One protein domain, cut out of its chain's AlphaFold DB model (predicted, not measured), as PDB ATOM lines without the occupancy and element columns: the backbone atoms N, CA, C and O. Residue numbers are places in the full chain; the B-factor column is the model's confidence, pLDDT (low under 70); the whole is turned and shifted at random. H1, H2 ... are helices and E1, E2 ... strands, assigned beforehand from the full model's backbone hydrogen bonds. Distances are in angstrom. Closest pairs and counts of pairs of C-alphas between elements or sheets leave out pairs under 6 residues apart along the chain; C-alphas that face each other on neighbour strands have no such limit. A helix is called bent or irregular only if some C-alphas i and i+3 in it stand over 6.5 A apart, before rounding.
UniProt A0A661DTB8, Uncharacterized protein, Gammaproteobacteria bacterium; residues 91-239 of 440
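AT A GLANCE: This is residues 91 to 239 of the 440 residues of an uncharacterized protein of Gammaproteobacteria bacterium (UniProt A0A661DTB8). Two pairs of antiparallel helices, H1 with H6 and the helical hairpin H4 and H5, make an open V, meeting near the last residues of H1 and the first of H4. H3 crosses H4 on the side away from H1 and H6, H2 packs by the last part of H5, and a small two-stranded hairpin, E1 and E2, lies beyond H2. The printed part has 149 residues with six named helices and two named strands, in the order H1 H2 H3 E1 E2 H4 H5 H6; the sheet is antiparallel and the class is mostly helix. The whole is compact, with a radius of gyration of the C-alphas of 15.8 A and spans of 50 by 40 by 30 A.

HOW THE PARTS SIT: H1, residues 91 to 110, touches H6, residues 216 to 239, at a shallow tilt of 7 degrees, opposite ways; their closest C-alphas, of Ala 108 and Phe 218, are 4.9 A apart. H1 and H4, residues 170 to 187, only just touch, only at their ends, with 3 pairs of C-alphas within 8 A, the closest being Phe 109 and Met 170 at 5.4 A. H2, residues 118 to 126, touches H3, residues 128 to 142, only at the corner, about perpendicular at 76 degrees, with C-alphas 124 and 130 closest at 5.0 A. H2 also touches residues 205 to 209 of H5, residues 193 to 211, at a shallow tilt of 13 degrees, with C-alphas 120 and 209 closest at 5.4 A. H3 touches H4 at a steep tilt of 55 degrees, opposite ways, with C-alphas 133 and 179 closest at 5.0 A. E1, residues 152 to 154, and E2, residues 160 to 162, form an antiparallel hairpin, with N 153 and O 161 within hydrogen-bond range at 2.9 A. The closest C-alphas of H2 and E2, of Pro 118 and Ser 162, are 5.0 A apart. H4 and H5 form a helical hairpin at a shallow tilt of 20 degrees, with C-alphas 184 and 199 closest at 6.4 A. Every O i to N i+4 pair is within hydrogen-bond range in H2, H3, H4, H5 and H6, and 14 of 16 are in H1.

IN THESE COORDINATES: H1 begins at C-alpha 91, (157.575, 160.888, 203.994), and is 27.9 A long. It has a kink of 36 degrees near residue 104 and is only just irregular, with C-alphas 104 and 107 6.9 A apart. H2 measures 12.2 A, H3 20.9 A, E1 6.6 A and E2 6.9 A. H4 measures 26.0 A from C-alpha 170 at (153.473, 142.082, 185.746), and H5 27.5 A. H6, 34.3 A, ends at C-alpha 239, (157.785, 155.499, 216.407).

THE WHOLE: The two farthest C-alphas, of Ser 156 and Phe 239, are 50.7 A apart. The printed part has no cut, and no link is long. The mean pLDDT of the printed part is 79.0; 26 residues are under 70, among them residues 91 to 103, 111 to 115 and 164 to 168.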
ATOM      1  N   GLU A  91     157.612 160.618 205.425       59.16
ATOM      2  CA  GLU A  91     157.575 160.888 203.994       59.16
ATOM      3  C   GLU A  91     158.765 160.215 203.299       59.16
ATOM      4  O   GLU A  91     158.535 159.447 202.366       59.16
ATOM      5  N   ASP A  92     159.984 160.342 203.848       62.34
ATOM      6  CA  ASP A  92     161.181 159.630 203.356       62.34
ATOM      7  C   ASP A  92     160.976 158.109 203.354       62.34
ATOM      8  O   ASP A  92     161.462 157.399 202.472       62.34
ATOM      9  N   LEU A  93     160.259 157.598 204.360       58.75
ATOM     10  CA  LEU A  93     159.926 156.183 204.497       58.75
ATOM     11  C   LEU A  93     158.940 155.734 203.412       58.75
ATOM     12  O   LEU A  93     159.122 154.676 202.812       58.75
ATOM     13  N   ILE A  94     157.895 156.519 203.136       57.94
ATOM     14  CA  ILE A  94     156.911 156.213 202.087       57.94
ATOM     15  C   ILE A  94     157.552 156.306 200.699       57.94
ATOM     16  O   ILE A  94     157.281 155.461 199.842       57.94
ATOM     17  N   GLU A  95     158.393 157.312 200.477       64.50
ATOM     18  CA  GLU A  95     159.094 157.522 199.214       64.50
ATOM     19  C   GLU A  95     160.110 156.408 198.953       64.50
ATOM     20  O   GLU A  95     160.068 155.798 197.887       64.50
ATOM     21  N   ASN A  96     160.903 156.009 199.954       64.81
ATOM     22  CA  ASN A  96     161.797 154.857 199.819       64.81
ATOM     23  C   ASN A  96     161.052 153.532 199.641       64.81
ATOM     24  O   ASN A  96     161.514 152.691 198.875       64.81
ATOM     25  N   ARG A  97     159.875 153.330 200.261       64.19
ATOM     26  CA  ARG A  97     159.038 152.145 199.957       64.19
ATOM     27  C   ARG A  97     158.685 152.080 198.482       64.19
ATOM     28  O   ARG A  97     158.728 150.999 197.901       64.19
ATOM     29  N   LYS A  98     158.298 153.214 197.896       63.59
ATOM     30  CA  LYS A  98     157.929 153.292 196.479       63.59
ATOM     31  C   LYS A  98     159.155 153.123 195.583       63.59
ATOM     32  O   LYS A  98     159.108 152.277 194.699       63.59
ATOM     33  N   ALA A  99     160.248 153.828 195.868       66.44
ATOM     34  CA  ALA A  99     161.488 153.759 195.102       66.44
ATOM     35  C   ALA A  99     162.108 152.351 195.132       66.44
ATOM     36  O   ALA A  99     162.337 151.764 194.079       66.44
ATOM     37  N   ASN A 100     162.272 151.739 196.314       65.19
ATOM     38  CA  ASN A 100     162.802 150.376 196.428       65.19
ATOM     39  C   ASN A 100     161.869 149.341 195.796       65.19
ATOM     40  O   ASN A 100     162.347 148.348 195.248       65.19
ATOM     41  N   ALA A 101     160.546 149.538 195.856       63.97
ATOM     42  CA  ALA A 101     159.631 148.693 195.098       63.97
ATOM     43  C   ALA A 101     159.917 148.829 193.599       63.97
ATOM     44  O   ALA A 101     160.190 147.834 192.936       63.97
ATOM     45  N   GLU A 102     159.903 150.042 193.059       65.88
ATOM     46  CA  GLU A 102     160.089 150.282 191.628       65.88
ATOM     47  C   GLU A 102     161.442 149.771 191.110       65.88
ATOM     48  O   GLU A 102     161.474 149.118 190.068       65.88
ATOM     49  N   THR A 103     162.533 149.952 191.861       69.19
ATOM     50  CA  THR A 103     163.857 149.421 191.500       69.19
ATOM     51  C   THR A 103     163.900 147.892 191.534       69.19
ATOM     52  O   THR A 103     164.364 147.272 190.578       69.19
ATOM     53  N   ASN A 104     163.397 147.261 192.602       70.94
ATOM     54  CA  ASN A 104     163.467 145.803 192.741       70.94
ATOM     55  C   ASN A 104     162.527 145.080 191.768       70.94
ATOM     56  O   ASN A 104     162.880 144.023 191.246       70.94
ATOM     57  N   TYR A 105     161.353 145.650 191.484       73.81
ATOM     58  CA  TYR A 105     160.428 145.087 190.503       73.81
ATOM     59  C   TYR A 105     160.776 145.453 189.056       73.81
ATOM     60  O   TYR A 105     160.216 144.825 188.166       73.81
ATOM     61  N   GLY A 106     161.695 146.389 188.784       74.81
ATOM     62  CA  GLY A 106     162.066 146.795 187.419       74.81
ATOM     63  C   GLY A 106     162.403 145.606 186.510       74.81
ATOM     64  O   GLY A 106     161.742 145.392 185.499       74.81
ATOM     65  N   LYS A 107     163.304 144.721 186.956       70.12
ATOM     66  CA  LYS A 107     163.656 143.486 186.221       70.12
ATOM     67  C   LYS A 107     162.478 142.512 186.065       70.12
ATOM     68  O   LYS A 107     162.345 141.845 185.041       70.12
ATOM     69  N   ALA A 108     161.593 142.445 187.060       72.12
ATOM     70  CA  ALA A 108     160.380 141.626 187.008       72.12
ATOM     71  C   ALA A 108     159.316 142.206 186.055       72.12
ATOM     72  O   ALA A 108     158.522 141.466 185.478       72.12
ATOM     73  N   PHE A 109     159.281 143.530 185.894       76.38
ATOM     74  CA  PHE A 109     158.390 144.224 184.970       76.38
ATOM     75  C   PHE A 109     158.872 144.126 183.523       76.38
ATOM     76  O   PHE A 109     158.030 144.022 182.631       76.38
ATOM     77  N   ASP A 110     160.188 144.108 183.315       70.25
ATOM     78  CA  ASP A 110     160.814 144.015 181.994       70.25
ATOM     79  C   ASP A 110     160.840 142.573 181.455       70.25
ATOM     80  O   ASP A 110     160.691 142.359 180.255       70.25
ATOM     81  N   SER A 111     160.916 141.564 182.333       64.12
ATOM     82  CA  SER A 111     160.799 140.125 182.003       64.12
ATOM     83  C   SER A 111     159.356 139.681 181.727       64.12
ATOM     84  O   SER A 111     158.960 138.570 182.074       64.12
ATOM     85  N   GLY A 112     158.560 140.591 181.163       61.09
ATOM     86  CA  GLY A 112     157.106 140.588 181.135       61.09
ATOM     87  C   GLY A 112     156.445 139.258 180.783       61.09
ATOM     88  O   GLY A 112     157.017 138.403 180.117       61.09
ATOM     89  N   VAL A 113     155.168 139.188 181.179       61.72
ATOM     90  CA  VAL A 113     154.196 138.101 180.999       61.72
ATOM     91  C   VAL A 113     154.070 137.162 182.206       61.72
ATOM     92  O   VAL A 113     154.849 136.237 182.397       61.72
ATOM     93  N   VAL A 114     153.004 137.356 182.990       68.25
ATOM     94  CA  VAL A 114     152.482 136.328 183.907       68.25
ATOM     95  C   VAL A 114     151.346 135.599 183.208       68.25
ATOM     96  O   VAL A 114     150.362 136.222 182.814       68.25
ATOM     97  N   MET A 115     151.472 134.285 183.056       69.44
ATOM     98  CA  MET A 115     150.360 133.454 182.598       69.44
ATOM     99  C   MET A 115     149.336 133.363 183.727       69.44
ATOM    100  O   MET A 115     149.681 132.996 184.848       69.44
ATOM    101  N   SER A 116     148.083 133.709 183.443       74.56
ATOM    102  CA  SER A 116     147.009 133.476 184.407       74.56
ATOM    103  C   SER A 116     146.811 131.973 184.582       74.56
ATOM    104  O   SER A 116     146.639 131.253 183.600       74.56
ATOM    105  N   THR A 117     146.836 131.475 185.817       83.44
ATOM    106  CA  THR A 117     146.574 130.053 186.084       83.44
ATOM    107  C   THR A 117     145.114 129.845 186.496       83.44
ATOM    108  O   THR A 117     144.488 130.758 187.050       83.44
ATOM    109  N   PRO A 118     144.528 128.655 186.254       86.50
ATOM    110  CA  PRO A 118     143.189 128.332 186.748       86.50
ATOM    111  C   PRO A 118     143.069 128.516 188.263       86.50
ATOM    112  O   PRO A 118     142.041 128.983 188.747       86.50
ATOM    113  N   ARG A 119     144.148 128.228 189.007       89.31
ATOM    114  CA  ARG A 119     144.181 128.401 190.459       89.31
ATOM    115  C   ARG A 119     144.082 129.867 190.865       89.31
ATOM    116  O   ARG A 119     143.323 130.181 191.776       89.31
ATOM    117  N   MET A 120     144.778 130.775 190.181       87.31
ATOM    118  CA  MET A 120     144.650 132.212 190.447       87.31
ATOM    119  C   MET A 120     143.210 132.703 190.250       87.31
ATOM    120  O   MET A 120     142.698 133.444 191.086       87.31
ATOM    121  N   ALA A 121     142.547 132.266 189.174       87.19
ATOM    122  CA  ALA A 121     141.158 132.626 188.893       87.19
ATOM    123  C   ALA A 121     140.197 132.055 189.952       87.19
ATOM    124  O   ALA A 121     139.317 132.757 190.450       87.19
ATOM    125  N   GLN A 122     140.418 130.801 190.358       90.62
ATOM    126  CA  GLN A 122     139.668 130.140 191.423       90.62
ATOM    127  C   GLN A 122     139.766 130.906 192.751       90.62
ATOM    128  O   GLN A 122     138.735 131.202 193.345       90.62
ATOM    129  N   LEU A 123     140.971 131.308 193.173       90.81
ATOM    130  CA  LEU A 123     141.180 132.069 194.413       90.81
ATOM    131  C   LEU A 123     140.416 133.403 194.428       90.81
ATOM    132  O   LEU A 123     139.915 133.821 195.469       90.81
ATOM    133  N   ILE A 124     140.306 134.074 193.276       90.38
ATOM    134  CA  ILE A 124     139.532 135.318 193.148       90.38
ATOM    135  C   ILE A 124     138.031 135.045 193.255       90.38
ATOM    136  O   ILE A 124     137.312 135.825 193.875       90.38
ATOM    137  N   ASN A 125     137.551 133.955 192.657       90.50
ATOM    138  CA  ASN A 125     136.137 133.588 192.706       90.50
ATOM    139  C   ASN A 125     135.698 133.117 194.102       90.50
ATOM    140  O   ASN A 125     134.577 133.409 194.509       90.50
ATOM    141  N   GLU A 126     136.561 132.386 194.811       91.81
ATOM    142  CA  GLU A 126     136.265 131.791 196.122       91.81
ATOM    143  C   GLU A 126     136.350 132.807 197.263       91.81
ATOM    144  O   GLU A 126     135.570 132.726 198.210       91.81
ATOM    145  N   ASN A 127     137.263 133.780 197.176       91.62
ATOM    146  CA  ASN A 127     137.497 134.741 198.247       91.62
ATOM    147  C   ASN A 127     136.985 136.151 197.871       91.62
ATOM    148  O   ASN A 127     137.596 136.839 197.042       91.62
ATOM    149  N   PRO A 128     135.918 136.658 198.524       92.25
ATOM    150  CA  PRO A 128     135.370 137.987 198.247       92.25
ATOM    151  C   PRO A 128     136.374 139.134 198.420       92.25
ATOM    152  O   PRO A 128     136.271 140.156 197.737       92.25
ATOM    153  N   LEU A 129     137.364 138.994 199.309       92.44
ATOM    154  CA  LEU A 129     138.405 140.006 199.506       92.44
ATOM    155  C   LEU A 129     139.442 139.993 198.382       92.44
ATOM    156  O   LEU A 129     139.922 141.061 198.001       92.44
ATOM    157  N   MET A 130     139.737 138.825 197.806       92.06
ATOM    158  CA  MET A 130     140.558 138.724 196.594       92.06
ATOM    159  C   MET A 130     139.848 139.380 195.404       92.06
ATOM    160  O   MET A 130     140.466 140.163 194.681       92.06
ATOM    161  N   ARG A 131     138.536 139.148 195.254       91.44
ATOM    162  CA  ARG A 131     137.704 139.837 194.252       91.44
ATOM    163  C   ARG A 131     137.694 141.349 194.452       91.44
ATOM    164  O   ARG A 131     137.960 142.094 193.515       91.44
ATOM    165  N   LYS A 132     137.500 141.813 195.689       92.31
ATOM    166  CA  LYS A 132     137.558 143.244 196.023       92.31
ATOM    167  C   LYS A 132     138.924 143.863 195.706       92.31
ATOM    168  O   LYS A 132     138.978 144.981 195.201       92.31
ATOM    169  N   ALA A 133     140.023 143.159 195.984       90.88
ATOM    170  CA  ALA A 133     141.367 143.620 195.632       90.88
ATOM    171  C   ALA A 133     141.546 143.755 194.111       90.88
ATOM    172  O   ALA A 133     142.119 144.742 193.648       90.88
ATOM    173  N   PHE A 134     141.025 142.799 193.337       89.56
ATOM    174  CA  PHE A 134     141.023 142.854 191.874       89.56
ATOM    175  C   PHE A 134     140.227 144.056 191.344       89.56
ATOM    176  O   PHE A 134     140.741 144.831 190.539       89.56
ATOM    177  N   ASP A 135     139.012 144.268 191.850       89.69
ATOM    178  CA  ASP A 135     138.161 145.388 191.436       89.69
ATOM    179  C   ASP A 135     138.782 146.747 191.799       89.69
ATOM    180  O   ASP A 135     138.749 147.686 191.001       89.69
ATOM    181  N   ASN A 136     139.400 146.857 192.980       89.69
ATOM    182  CA  ASN A 136     140.145 148.052 193.382       89.69
ATOM    183  C   ASN A 136     141.332 148.321 192.449       89.69
ATOM    184  O   ASN A 136     141.567 149.470 192.065       89.69
ATOM    185  N   ALA A 137     142.058 147.272 192.054       86.75
ATOM    186  CA  ALA A 137     143.151 147.398 191.102       86.75
ATOM    187  C   ALA A 137     142.631 147.915 189.752       86.75
ATOM    188  O   ALA A 137     143.204 148.863 189.217       86.75
ATOM    189  N   ARG A 138     141.508 147.379 189.254       85.19
ATOM    190  CA  ARG A 138     140.880 147.832 188.003       85.19
ATOM    191  C   ARG A 138     140.475 149.306 188.059       85.19
ATOM    192  O   ARG A 138     140.878 150.080 187.192       85.19
ATOM    193  N   LYS A 139     139.793 149.725 189.131       86.56
ATOM    194  CA  LYS A 139     139.410 151.133 189.362       86.56
ATOM    195  C   LYS A 139     140.609 152.081 189.384       86.56
ATOM    196  O   LYS A 139     140.524 153.211 188.912       86.56
ATOM    197  N   ALA A 140     141.747 151.640 189.919       82.44
ATOM    198  CA  ALA A 140     142.953 152.461 189.957       82.44
ATOM    199  C   ALA A 140     143.578 152.697 188.571       82.44
ATOM    200  O   ALA A 140     144.204 153.738 188.361       82.44
ATOM    201  N   TYR A 141     143.423 151.752 187.641       80.75
ATOM    202  CA  TYR A 141     143.789 151.940 186.234       80.75
ATOM    203  C   TYR A 141     142.810 152.895 185.542       80.75
ATOM    204  O   TYR A 141     143.247 153.870 184.927       80.75
ATOM    205  N   GLU A 142     141.503 152.684 185.737       81.50
ATOM    206  CA  GLU A 142     140.440 153.544 185.196       81.50
ATOM    207  C   GLU A 142     140.643 155.016 185.610       81.50
ATOM    208  O   GLU A 142     140.629 155.912 184.764       81.50
ATOM    209  N   GLY A 143     140.959 155.275 186.886       74.69
ATOM    210  CA  GLY A 143     141.242 156.621 187.401       74.69
ATOM    211  C   GLY A 143     142.473 157.303 186.786       74.69
ATOM    212  O   GLY A 143     142.574 158.527 186.809       74.69
ATOM    213  N   LYS A 144     143.396 156.537 186.190       76.88
ATOM    214  CA  LYS A 144     144.553 157.050 185.436       76.88
ATOM    215  C   LYS A 144     144.293 157.152 183.931       76.88
ATOM    216  O   LYS A 144     145.232 157.400 183.180       76.88
ATOM    217  N   ARG A 145     143.046 156.947 183.483       76.44
ATOM    218  CA  ARG A 145     142.673 156.811 182.063       76.44
ATOM    219  C   ARG A 145     143.461 155.704 181.349       76.44
ATOM    220  O   ARG A 145     143.742 155.802 180.159       76.44
ATOM    221  N   GLN A 146     143.840 154.659 182.082       76.31
ATOM    222  CA  GLN A 146     144.511 153.478 181.547       76.31
ATOM    223  C   GLN A 146     143.557 152.286 181.623       76.31
ATOM    224  O   GLN A 146     142.800 152.149 182.581       76.31
ATOM    225  N   VAL A 147     143.603 151.395 180.636       72.44
ATOM    226  CA  VAL A 147     142.871 150.124 180.703       72.44
ATOM    227  C   VAL A 147     143.765 149.109 181.403       72.44
ATOM    228  O   VAL A 147     144.912 148.906 180.999       72.44
ATOM    229  N   MET A 148     143.264 148.490 182.474       74.19
ATOM    230  CA  MET A 148     143.976 147.383 183.109       74.19
ATOM    231  C   MET A 148     144.071 146.231 182.100       74.19
ATOM    232  O   MET A 148     143.033 145.814 181.585       74.19
ATOM    233  N   PRO A 149     145.272 145.700 181.808       72.06
ATOM    234  CA  PRO A 149     145.402 144.530 180.951       72.06
ATOM    235  C   PRO A 149     144.560 143.374 181.497       72.06
ATOM    236  O   PRO A 149     144.638 143.072 182.688       72.06
ATOM    237  N   GLU A 150     143.756 142.744 180.642       71.75
ATOM    238  CA  GLU A 150     142.907 141.619 181.037       71.75
ATOM    239  C   GLU A 150     143.765 140.436 181.497       71.75
ATOM    240  O   GLU A 150     144.445 139.790 180.699       71.75
ATOM    241  N   ILE A 151     143.737 140.174 182.804       73.25
ATOM    242  CA  ILE A 151     144.461 139.067 183.442       73.25
ATOM    243  C   ILE A 151     143.660 137.765 183.324       73.25
ATOM    244  O   ILE A 151     144.236 136.701 183.137       73.25
ATOM    245  N   PHE A 152     142.334 137.855 183.413       78.81
ATOM    246  CA  PHE A 152     141.402 136.730 183.391       78.81
ATOM    247  C   PHE A 152     140.285 137.022 182.393       78.81
ATOM    248  O   PHE A 152     139.909 138.185 182.226       78.81
ATOM    249  N   ASP A 153     139.743 135.978 181.772       78.94
ATOM    250  CA  ASP A 153     138.458 136.073 181.082       78.94
ATOM    251  C   ASP A 153     137.325 135.944 182.104       78.94
ATOM    252  O   ASP A 153     137.531 135.461 183.220       78.94
ATOM    253  N   VAL A 154     136.125 136.382 181.736       79.44
ATOM    254  CA  VAL A 154     134.919 136.211 182.550       79.44
ATOM    255  C   VAL A 154     133.962 135.318 181.775       79.44
ATOM    256  O   VAL A 154     133.637 135.618 180.626       79.44
ATOM    257  N   ASP A 155     133.553 134.204 182.374       83.38
ATOM    258  CA  ASP A 155     132.589 133.296 181.758       83.38
ATOM    259  C   ASP A 155     131.162 133.877 181.769       83.38
ATOM    260  O   ASP A 155     130.880 134.919 182.366       83.38
ATOM    261  N   SER A 156     130.228 133.185 181.117       78.94
ATOM    262  CA  SER A 156     128.816 133.587 181.058       78.94
ATOM    263  C   SER A 156     128.125 133.638 182.429       78.94
ATOM    264  O   SER A 156     127.056 134.231 182.543       78.94
ATOM    265  N   ALA A 157     128.715 133.034 183.466       78.69
ATOM    266  CA  ALA A 157     128.232 133.074 184.843       78.69
ATOM    267  C   ALA A 157     128.888 134.196 185.675       78.69
ATOM    268  O   ALA A 157     128.643 134.299 186.879       78.69
ATOM    269  N   GLY A 158     129.724 135.039 185.060       78.88
ATOM    270  CA  GLY A 158     130.410 136.130 185.744       78.88
ATOM    271  C   GLY A 158     131.601 135.681 186.598       78.88
ATOM    272  O   GLY A 158     132.035 136.450 187.465       78.88
ATOM    273  N   LYS A 159     132.114 134.457 186.400       83.94
ATOM    274  CA  LYS A 159     133.293 133.927 187.096       83.94
ATOM    275  C   LYS A 159     134.555 134.171 186.286       83.94
ATOM    276  O   LYS A 159     134.567 134.039 185.066       83.94
ATOM    277  N   PHE A 160     135.642 134.478 186.984       82.50
ATOM    278  CA  PHE A 160     136.951 134.604 186.359       82.50
ATOM    279  C   PHE A 160     137.463 133.228 185.924       82.50
ATOM    280  O   PHE A 160     137.451 132.285 186.717       82.50
ATOM    281  N   VAL A 161     137.955 133.123 184.694       81.56
ATOM    282  CA  VAL A 161     138.618 131.935 184.150       81.56
ATOM    283  C   VAL A 161     139.988 132.312 183.587       81.56
ATOM    284  O   VAL A 161     140.220 133.438 183.145       81.56
ATOM    285  N   SER A 162     140.937 131.376 183.659       78.00
ATOM    286  CA  SER A 162     142.282 131.580 183.112       78.00
ATOM    287  C   SER A 162     142.207 131.819 181.605       78.00
ATOM    288  O   SER A 162     141.579 131.054 180.870       78.00
ATOM    289  N   LYS A 163     142.878 132.877 181.154       71.88
ATOM    290  CA  LYS A 163     142.985 133.230 179.743       71.88
ATOM    291  C   LYS A 163     144.110 132.418 179.114       71.88
ATOM    292  O   LYS A 163     145.291 132.693 179.345       71.88
ATOM    293  N   LYS A 164     143.759 131.405 178.317       61.78
ATOM    294  CA  LYS A 164     144.749 130.609 177.572       61.78
ATOM    295  C   LYS A 164     145.539 131.530 176.630       61.78
ATOM    296  O   LYS A 164     144.954 132.316 175.892       61.78
ATOM    297  N   ASN A 165     146.867 131.407 176.641       55.25
ATOM    298  CA  ASN A 165     147.790 132.078 175.713       55.25
ATOM    299  C   ASN A 165     147.838 133.617 175.774       55.25
ATOM    300  O   ASN A 165     148.275 134.237 174.803       55.25
ATOM    301  N   ARG A 166     147.438 134.258 176.883       57.22
ATOM    302  CA  ARG A 166     147.698 135.693 177.075       57.22
ATOM    303  C   ARG A 166     148.422 136.016 178.366       57.22
ATOM    304  O   ARG A 166     148.178 135.461 179.434       57.22
ATOM    305  N   SER A 167     149.282 137.005 178.207       57.97
ATOM    306  CA  SER A 167     150.123 137.586 179.220       57.97
ATOM    307  C   SER A 167     149.404 138.618 180.065       57.97
ATOM    308  O   SER A 167     149.012 139.665 179.553       57.97
ATOM    309  N   ALA A 168     149.339 138.421 181.374       64.38
ATOM    310  CA  ALA A 168     149.129 139.547 182.264       64.38
ATOM    311  C   ALA A 168     150.419 140.373 182.345       64.38
ATOM    312  O   ALA A 168     151.520 139.837 182.514       64.38
ATOM    313  N   ASN A 169     150.288 141.695 182.240       74.81
ATOM    314  CA  ASN A 169     151.392 142.595 182.542       74.81
ATOM    315  C   ASN A 169     151.734 142.454 184.035       74.81
ATOM    316  O   ASN A 169     150.854 142.597 184.888       74.81
ATOM    317  N   MET A 170     153.006 142.218 184.362       79.69
ATOM    318  CA  MET A 170     153.473 142.082 185.746       79.69
ATOM    319  C   MET A 170     153.106 143.304 186.609       79.69
ATOM    320  O   MET A 170     152.847 143.172 187.804       79.69
ATOM    321  N   ARG A 171     152.979 144.493 186.006       80.38
ATOM    322  CA  ARG A 171     152.499 145.706 186.691       80.38
ATOM    323  C   ARG A 171     151.062 145.570 187.203       80.38
ATOM    324  O   ARG A 171     150.760 146.044 188.296       80.38
ATOM    325  N   ALA A 172     150.194 144.895 186.452       81.75
ATOM    326  CA  ALA A 172     148.803 144.669 186.840       81.75
ATOM    327  C   ALA A 172     148.708 143.653 187.994       81.75
ATOM    328  O   ALA A 172     147.981 143.878 188.962       81.75
ATOM    329  N   ILE A 173     149.527 142.596 187.947       84.81
ATOM    330  CA  ILE A 173     149.679 141.616 189.036       84.81
ATOM    331  C   ILE A 173     150.219 142.277 190.308       84.81
ATOM    332  O   ILE A 173     149.665 142.094 191.394       84.81
ATOM    333  N   GLN A 174     151.252 143.111 190.181       83.56
ATOM    334  CA  GLN A 174     151.799 143.856 191.310       83.56
ATOM    335  C   GLN A 174     150.771 144.811 191.916       83.56
ATOM    336  O   GLN A 174     150.678 144.929 193.140       83.56
ATOM    337  N   ARG A 175     149.970 145.481 191.080       84.94
ATOM    338  CA  ARG A 175     148.904 146.348 191.580       84.94
ATOM    339  C   ARG A 175     147.892 145.556 192.396       84.94
ATOM    340  O   ARG A 175     147.547 145.979 193.494       84.94
ATOM    341  N   MET A 176     147.475 144.396 191.896       86.75
ATOM    342  CA  MET A 176     146.567 143.507 192.613       86.75
ATOM    343  C   MET A 176     147.148 143.089 193.973       86.75
ATOM    344  O   MET A 176     146.454 143.187 194.984       86.75
ATOM    345  N   LYS A 177     148.438 142.720 194.036       87.38
ATOM    346  CA  LYS A 177     149.140 142.443 195.304       87.38
ATOM    347  C   LYS A 177     149.057 143.629 196.272       87.38
ATOM    348  O   LYS A 177     148.760 143.431 197.448       87.38
ATOM    349  N   TRP A 178     149.320 144.853 195.813       84.75
ATOM    350  CA  TRP A 178     149.256 146.037 196.678       84.75
ATOM    351  C   TRP A 178     147.861 146.287 197.251       84.75
ATOM    352  O   TRP A 178     147.756 146.669 198.416       84.75
ATOM    353  N   GLU A 179     146.806 146.038 196.478       87.62
ATOM    354  CA  GLU A 179     145.429 146.145 196.971       87.62
ATOM    355  C   GLU A 179     145.108 145.036 197.993       87.62
ATOM    356  O   GLU A 179     144.492 145.316 199.022       87.62
ATOM    357  N   MET A 180     145.602 143.803 197.793       89.44
ATOM    358  CA  MET A 180     145.509 142.743 198.814       89.44
ATOM    359  C   MET A 180     146.220 143.156 200.111       89.44
ATOM    360  O   MET A 180     145.659 143.028 201.199       89.44
ATOM    361  N   ASP A 181     147.435 143.703 200.015       84.75
ATOM    362  CA  ASP A 181     148.195 144.174 201.176       84.75
ATOM    363  C   ASP A 181     147.517 145.363 201.878       84.75
ATOM    364  O   ASP A 181     147.594 145.495 203.101       84.75
ATOM    365  N   ALA A 182     146.843 146.243 201.131       82.56
ATOM    366  CA  ALA A 182     146.053 147.332 201.697       82.56
ATOM    367  C   ALA A 182     144.867 146.798 202.516       82.56
ATOM    368  O   ALA A 182     144.687 147.232 203.655       82.56
ATOM    369  N   LEU A 183     144.130 145.814 201.987       86.75
ATOM    370  CA  LEU A 183     143.028 145.158 202.700       86.75
ATOM    371  C   LEU A 183     143.506 144.400 203.947       86.75
ATOM    372  O   LEU A 183     142.861 144.470 204.995       86.75
ATOM    373  N   ILE A 184     144.655 143.720 203.865       84.88
ATOM    374  CA  ILE A 184     145.292 143.065 205.018       84.88
ATOM    375  C   ILE A 184     145.597 144.098 206.104       84.88
ATOM    376  O   ILE A 184     145.242 143.897 207.264       84.88
ATOM    377  N   ARG A 185     146.226 145.226 205.743       80.50
ATOM    378  CA  ARG A 185     146.572 146.283 206.705       80.50
ATOM    379  C   ARG A 185     145.343 146.918 207.343       80.50
ATOM    380  O   ARG A 185     145.340 147.079 208.557       80.50
ATOM    381  N   SER A 186     144.303 147.233 206.567       79.69
ATOM    382  CA  SER A 186     143.082 147.847 207.112       79.69
ATOM    383  C   SER A 186     142.356 146.945 208.110       79.69
ATOM    384  O   SER A 186     141.629 147.440 208.962       79.69
ATOM    385  N   ARG A 187     142.556 145.627 208.014       81.38
ATOM    386  CA  ARG A 187     141.929 144.626 208.887       81.38
ATOM    387  C   ARG A 187     142.814 144.201 210.063       81.38
ATOM    388  O   ARG A 187     142.318 143.568 210.989       81.38
ATOM    389  N   ARG A 188     144.100 144.582 210.082       70.75
ATOM    390  CA  ARG A 188     145.125 144.107 211.040       70.75
ATOM    391  C   ARG A 188     144.963 144.608 212.490       70.75
ATOM    392  O   ARG A 188     145.894 144.499 213.277       70.75
ATOM    393  N   GLY A 189     143.799 145.127 212.858       62.16
ATOM    394  CA  GLY A 189     143.464 145.558 214.217       62.16
ATOM    395  C   GLY A 189     141.997 145.340 214.584       62.16
ATOM    396  O   GLY A 189     141.556 145.866 215.601       62.16
ATOM    397  N   SER A 190     141.234 144.605 213.764       72.44
ATOM    398  CA  SER A 190     139.837 144.311 214.084       72.44
ATOM    399  C   SER A 190     139.744 143.327 215.254       72.44
ATOM    400  O   SER A 190     140.506 142.358 215.343       72.44
ATOM    401  N   ILE A 191     138.808 143.590 216.165       61.88
ATOM    402  CA  ILE A 191     138.496 142.709 217.296       61.88
ATOM    403  C   ILE A 191     137.434 141.662 216.941       61.88
ATOM    404  O   ILE A 191     137.332 140.666 217.658       61.88
ATOM    405  N   ASP A 192     136.711 141.853 215.832       81.94
ATOM    406  CA  ASP A 192     135.677 140.936 215.352       81.94
ATOM    407  C   ASP A 192     136.292 139.595 214.912       81.94
ATOM    408  O   ASP A 192     137.306 139.545 214.209       81.94
ATOM    409  N   ALA A 193     135.683 138.493 215.352       77.69
ATOM    410  CA  ALA A 193     136.103 137.138 215.016       77.69
ATOM    411  C   ALA A 193     135.996 136.878 213.507       77.69
ATOM    412  O   ALA A 193     136.918 136.310 212.922       77.69
ATOM    413  N   LYS A 194     134.934 137.381 212.864       84.31
ATOM    414  CA  LYS A 194     134.736 137.217 211.421       84.31
ATOM    415  C   LYS A 194     135.841 137.900 210.620       84.31
ATOM    416  O   LYS A 194     136.421 137.297 209.725       84.31
ATOM    417  N   ASP A 195     136.197 139.129 210.990       80.12
ATOM    418  CA  ASP A 195     137.282 139.860 210.333       80.12
ATOM    419  C   ASP A 195     138.645 139.172 210.497       80.12
ATOM    420  O   ASP A 195     139.495 139.278 209.609       80.12
ATOM    421  N   LYS A 196     138.874 138.484 211.624       76.81
ATOM    422  CA  LYS A 196     140.103 137.716 211.863       76.81
ATOM    423  C   LYS A 196     140.176 136.474 210.982       76.81
ATOM    424  O   LYS A 196     141.256 136.185 210.462       76.81
ATOM    425  N   ASP A 197     139.067 135.764 210.805       84.69
ATOM    426  CA  ASP A 197     139.014 134.592 209.929       84.69
ATOM    427  C   ASP A 197     139.120 134.997 208.454       84.69
ATOM    428  O   ASP A 197     139.993 134.489 207.748       84.69
ATOM    429  N   ASP A 198     138.395 136.036 208.033       86.44
ATOM    430  CA  ASP A 198     138.525 136.640 206.701       86.44
ATOM    431  C   ASP A 198     139.976 137.085 206.412       86.44
ATOM    432  O   ASP A 198     140.498 136.922 205.304       86.44
ATOM    433  N   LEU A 199     140.666 137.647 207.415       86.88
ATOM    434  CA  LEU A 199     142.073 138.036 207.310       86.88
ATOM    435  C   LEU A 199     143.000 136.821 207.153       86.88
ATOM    436  O   LEU A 199     143.957 136.886 206.376       86.88
ATOM    437  N   ARG A 200     142.746 135.724 207.879       86.50
ATOM    438  CA  ARG A 200     143.519 134.474 207.762       86.50
ATOM    439  C   ARG A 200     143.367 133.864 206.374       86.50
ATOM    440  O   ARG A 200     144.382 133.512 205.766       86.50
ATOM    441  N   ASP A 201     142.143 133.800 205.863       90.56
ATOM    442  CA  ASP A 201     141.862 133.296 204.520       90.56
ATOM    443  C   ASP A 201     142.525 134.175 203.456       90.56
ATOM    444  O   ASP A 201     143.256 133.664 202.611       90.56
ATOM    445  N   LEU A 202     142.407 135.504 203.556       91.06
ATOM    446  CA  LEU A 202     143.088 136.423 202.637       91.06
ATOM    447  C   LEU A 202     144.618 136.265 202.672       91.06
ATOM    448  O   LEU A 202     145.271 136.315 201.629       91.06
ATOM    449  N   LEU A 203     145.219 136.057 203.848       87.88
ATOM    450  CA  LEU A 203     146.662 135.824 203.973       87.88
ATOM    451  C   LEU A 203     147.100 134.519 203.296       87.88
ATOM    452  O   LEU A 203     148.129 134.510 202.608       87.88
ATOM    453  N   ARG A 204     146.332 133.436 203.487       91.56
ATOM    454  CA  ARG A 204     146.562 132.131 202.853       91.56
ATOM    455  C   ARG A 204     146.424 132.240 201.338       91.56
ATOM    456  O   ARG A 204     147.338 131.848 200.613       91.56
ATOM    457  N   ASP A 205     145.322 132.811 200.874       92.19
ATOM    458  CA  ASP A 205     144.963 132.853 199.461       92.19
ATOM    459  C   ASP A 205     145.878 133.811 198.691       92.19
ATOM    460  O   ASP A 205     146.339 133.467 197.605       92.19
ATOM    461  N   ARG A 206     146.285 134.944 199.287       92.25
ATOM    462  CA  ARG A 206     147.352 135.800 198.737       92.25
ATOM    463  C   ARG A 206     148.655 135.022 198.567       92.25
ATOM    464  O   ARG A 206     149.314 135.156 197.540       92.25
ATOM    465  N   LYS A 207     149.069 134.231 199.565       89.00
ATOM    466  CA  LYS A 207     150.309 133.438 199.472       89.00
ATOM    467  C   LYS A 207     150.222 132.430 198.325       89.00
ATOM    468  O   LYS A 207     151.167 132.325 197.551       89.00
ATOM    469  N   GLN A 208     149.096 131.730 198.201       90.88
ATOM    470  CA  GLN A 208     148.868 130.800 197.095       90.88
ATOM    471  C   GLN A 208     148.873 131.529 195.748       90.88
ATOM    472  O   GLN A 208     149.595 131.118 194.851       90.88
ATOM    473  N   PHE A 209     148.173 132.658 195.637       90.19
ATOM    474  CA  PHE A 209     148.145 133.479 194.428       90.19
ATOM    475  C   PHE A 209     149.545 133.921 193.988       90.19
ATOM    476  O   PHE A 209     149.872 133.852 192.808       90.19
ATOM    477  N   LEU A 210     150.390 134.363 194.925       88.44
ATOM    478  CA  LEU A 210     151.752 134.785 194.600       88.44
ATOM    479  C   LEU A 210     152.635 133.608 194.163       88.44
ATOM    480  O   LEU A 210     153.465 133.788 193.275       88.44
ATOM    481  N   ASN A 211     152.452 132.415 194.739       88.94
ATOM    482  CA  ASN A 211     153.199 131.209 194.358       88.94
ATOM    483  C   ASN A 211     152.918 130.753 192.919       88.94
ATOM    484  O   ASN A 211     153.796 130.168 192.294       88.94
ATOM    485  N   GLU A 212     151.731 131.048 192.390       88.12
ATOM    486  CA  GLU A 212     151.350 130.730 191.008       88.12
ATOM    487  C   GLU A 212     152.091 131.582 189.965       88.12
ATOM    488  O   GLU A 212     152.028 131.284 188.777       88.12
ATOM    489  N   ILE A 213     152.802 132.640 190.375       85.50
ATOM    490  CA  ILE A 213     153.534 133.527 189.465       85.50
ATOM    491  C   ILE A 213     154.894 132.888 189.134       85.50
ATOM    492  O   ILE A 213     155.770 132.853 190.001       85.50
ATOM    493  N   PRO A 214     155.154 132.430 187.895       77.25
ATOM    494  CA  PRO A 214     156.363 131.677 187.555       77.25
ATOM    495  C   PRO A 214     157.570 132.589 187.249       77.25
ATOM    496  O   PRO A 214     158.394 132.273 186.395       77.25
ATOM    497  N   ASN A 215     157.685 133.741 187.916       80.12
ATOM    498  CA  ASN A 215     158.750 134.719 187.678       80.12
ATOM    499  C   ASN A 215     159.684 134.804 188.899       80.12
ATOM    500  O   ASN A 215     159.313 135.304 189.963       80.12
ATOM    501  N   LYS A 216     160.912 134.295 188.747       81.31
ATOM    502  CA  LYS A 216     161.913 134.258 189.828       81.31
ATOM    503  C   LYS A 216     162.345 135.654 190.277       81.31
ATOM    504  O   LYS A 216     162.531 135.860 191.476       81.31
ATOM    505  N   ASP A 217     162.460 136.606 189.353       80.94
ATOM    506  CA  ASP A 217     162.819 137.989 189.674       80.94
ATOM    507  C   ASP A 217     161.720 138.664 190.494       80.94
ATOM    508  O   ASP A 217     162.012 139.345 191.473       80.94
ATOM    509  N   PHE A 218     160.454 138.388 190.177       81.75
ATOM    510  CA  PHE A 218     159.305 138.845 190.954       81.75
ATOM    511  C   PHE A 218     159.306 138.274 192.376       81.75
ATOM    512  O   PHE A 218     159.089 139.008 193.341       81.75
ATOM    513  N   HIS A 219     159.591 136.979 192.539       82.88
ATOM    514  CA  HIS A 219     159.711 136.352 193.861       82.88
ATOM    515  C   HIS A 219     160.875 136.913 194.674       82.88
ATOM    516  O   HIS A 219     160.727 137.183 195.869       82.88
ATOM    517  N   ASN A 220     162.024 137.137 194.036       79.44
ATOM    518  CA  ASN A 220     163.169 137.741 194.701       79.44
ATOM    519  C   ASN A 220     162.872 139.193 195.108       79.44
ATOM    520  O   ASN A 220     163.113 139.560 196.258       79.44
ATOM    521  N   ALA A 221     162.265 139.980 194.215       77.62
ATOM    522  CA  ALA A 221     161.817 141.340 194.495       77.62
ATOM    523  C   ALA A 221     160.801 141.377 195.646       77.62
ATOM    524  O   ALA A 221     160.938 142.191 196.555       77.62
ATOM    525  N   ASN A 222     159.839 140.450 195.674       77.56
ATOM    526  CA  ASN A 222     158.888 140.299 196.777       77.56
ATOM    527  C   ASN A 222     159.578 140.007 198.107       77.56
ATOM    528  O   ASN A 222     159.189 140.572 199.124       77.56
ATOM    529  N   ARG A 223     160.582 139.123 198.117       78.38
ATOM    530  CA  ARG A 223     161.318 138.759 199.333       78.38
ATOM    531  C   ARG A 223     162.119 139.938 199.877       78.38
ATOM    532  O   ARG A 223     162.044 140.208 201.072       78.38
ATOM    533  N   VAL A 224     162.844 140.643 199.008       73.56
ATOM    534  CA  VAL A 224     163.599 141.851 199.380       73.56
ATOM    535  C   VAL A 224     162.638 142.927 199.885       73.56
ATOM    536  O   VAL A 224     162.783 143.408 201.003       73.56
ATOM    537  N   TYR A 225     161.573 143.206 199.130       74.19
ATOM    538  CA  TYR A 225     160.552 144.177 199.512       74.19
ATOM    539  C   TYR A 225     159.844 143.818 200.825       74.19
ATOM    540  O   TYR A 225     159.489 144.712 201.591       74.19
ATOM    541  N   ALA A 226     159.605 142.531 201.092       71.62
ATOM    542  CA  ALA A 226     159.009 142.069 202.342       71.62
ATOM    543  C   ALA A 226     159.952 142.286 203.533       71.62
ATOM    544  O   ALA A 226     159.485 142.748 204.570       71.62
ATOM    545  N   GLY A 227     161.252 142.012 203.374       70.88
ATOM    546  CA  GLY A 227     162.267 142.300 204.391       70.88
ATOM    547  C   GLY A 227     162.374 143.797 204.691       70.88
ATOM    548  O   GLY A 227     162.229 144.203 205.844       70.88
ATOM    549  N   ASP A 228     162.508 144.621 203.649       69.81
ATOM    550  CA  ASP A 228     162.539 146.082 203.777       69.81
ATOM    551  C   ASP A 228     161.241 146.601 204.413       69.81
ATOM    552  O   ASP A 228     161.262 147.392 205.351       69.81
ATOM    553  N   SER A 229     160.085 146.104 203.965       73.44
ATOM    554  CA  SER A 229     158.784 146.473 204.533       73.44
ATOM    555  C   SER A 229     158.653 146.097 206.001       73.44
ATOM    556  O   SER A 229     158.064 146.866 206.751       73.44
ATOM    557  N   ALA A 230     159.181 144.946 206.419       76.81
ATOM    558  CA  ALA A 230     159.133 144.524 207.812       76.81
ATOM    559  C   ALA A 230     160.002 145.426 208.697       76.81
ATOM    560  O   ALA A 230     159.551 145.849 209.761       76.81
ATOM    561  N   MET A 231     161.193 145.813 208.227       78.81
ATOM    562  CA  MET A 231     162.020 146.814 208.908       78.81
ATOM    563  C   MET A 231     161.293 148.159 209.028       78.81
ATOM    564  O   MET A 231     161.303 148.781 210.089       78.81
ATOM    565  N   LEU A 232     160.607 148.592 207.971       75.00
ATOM    566  CA  LEU A 232     159.864 149.850 207.968       75.00
ATOM    567  C   LEU A 232     158.638 149.838 208.879       75.00
ATOM    568  O   LEU A 232     158.407 150.801 209.606       75.00
ATOM    569  N   ASP A 233     157.873 148.750 208.867       79.38
ATOM    570  CA  ASP A 233     156.731 148.569 209.760       79.38
ATOM    571  C   ASP A 233     157.210 148.501 211.225       79.38
ATOM    572  O   ASP A 233     156.575 149.076 212.114       79.38
ATOM    573  N   ALA A 234     158.363 147.872 211.487       84.94
ATOM    574  CA  ALA A 234     158.995 147.861 212.804       84.94
ATOM    575  C   ALA A 234     159.412 149.276 213.238       84.94
ATOM    576  O   ALA A 234     159.102 149.686 214.359       84.94
ATOM    577  N   GLN A 235     160.025 150.066 212.349       83.81
ATOM    578  CA  GLN A 235     160.353 151.470 212.608       83.81
ATOM    579  C   GLN A 235     159.105 152.320 212.881       83.81
ATOM    580  O   GLN A 235     159.091 153.100 213.834       83.81
ATOM    581  N   GLU A 236     158.039 152.169 212.093       82.25
ATOM    582  CA  GLU A 236     156.779 152.890 212.304       82.25
ATOM    583  C   GLU A 236     156.130 152.506 213.641       82.25
ATOM    584  O   GLU A 236     155.644 153.373 214.373       82.25
ATOM    585  N   THR A 237     156.164 151.222 213.999       84.62
ATOM    586  CA  THR A 237     155.640 150.731 215.279       84.62
ATOM    587  C   THR A 237     156.459 151.273 216.450       84.62
ATOM    588  O   THR A 237     155.880 151.771 217.418       84.62
ATOM    589  N   GLY A 238     157.792 151.273 216.342       86.06
ATOM    590  CA  GLY A 238     158.685 151.889 217.323       86.06
ATOM    591  C   GLY A 238     158.430 153.388 217.477       86.06
ATOM    592  O   GLY A 238     158.367 153.892 218.598       86.06
ATOM    593  N   PHE A 239     158.178 154.094 216.372       83.00
ATOM    594  CA  PHE A 239     157.785 155.499 216.407       83.00
ATOM    595  C   PHE A 239     156.429 155.687 217.091       83.00
ATOM    596  O   PHE A 239     156.307 156.520 217.971       83.00
TER     597      PHE A 239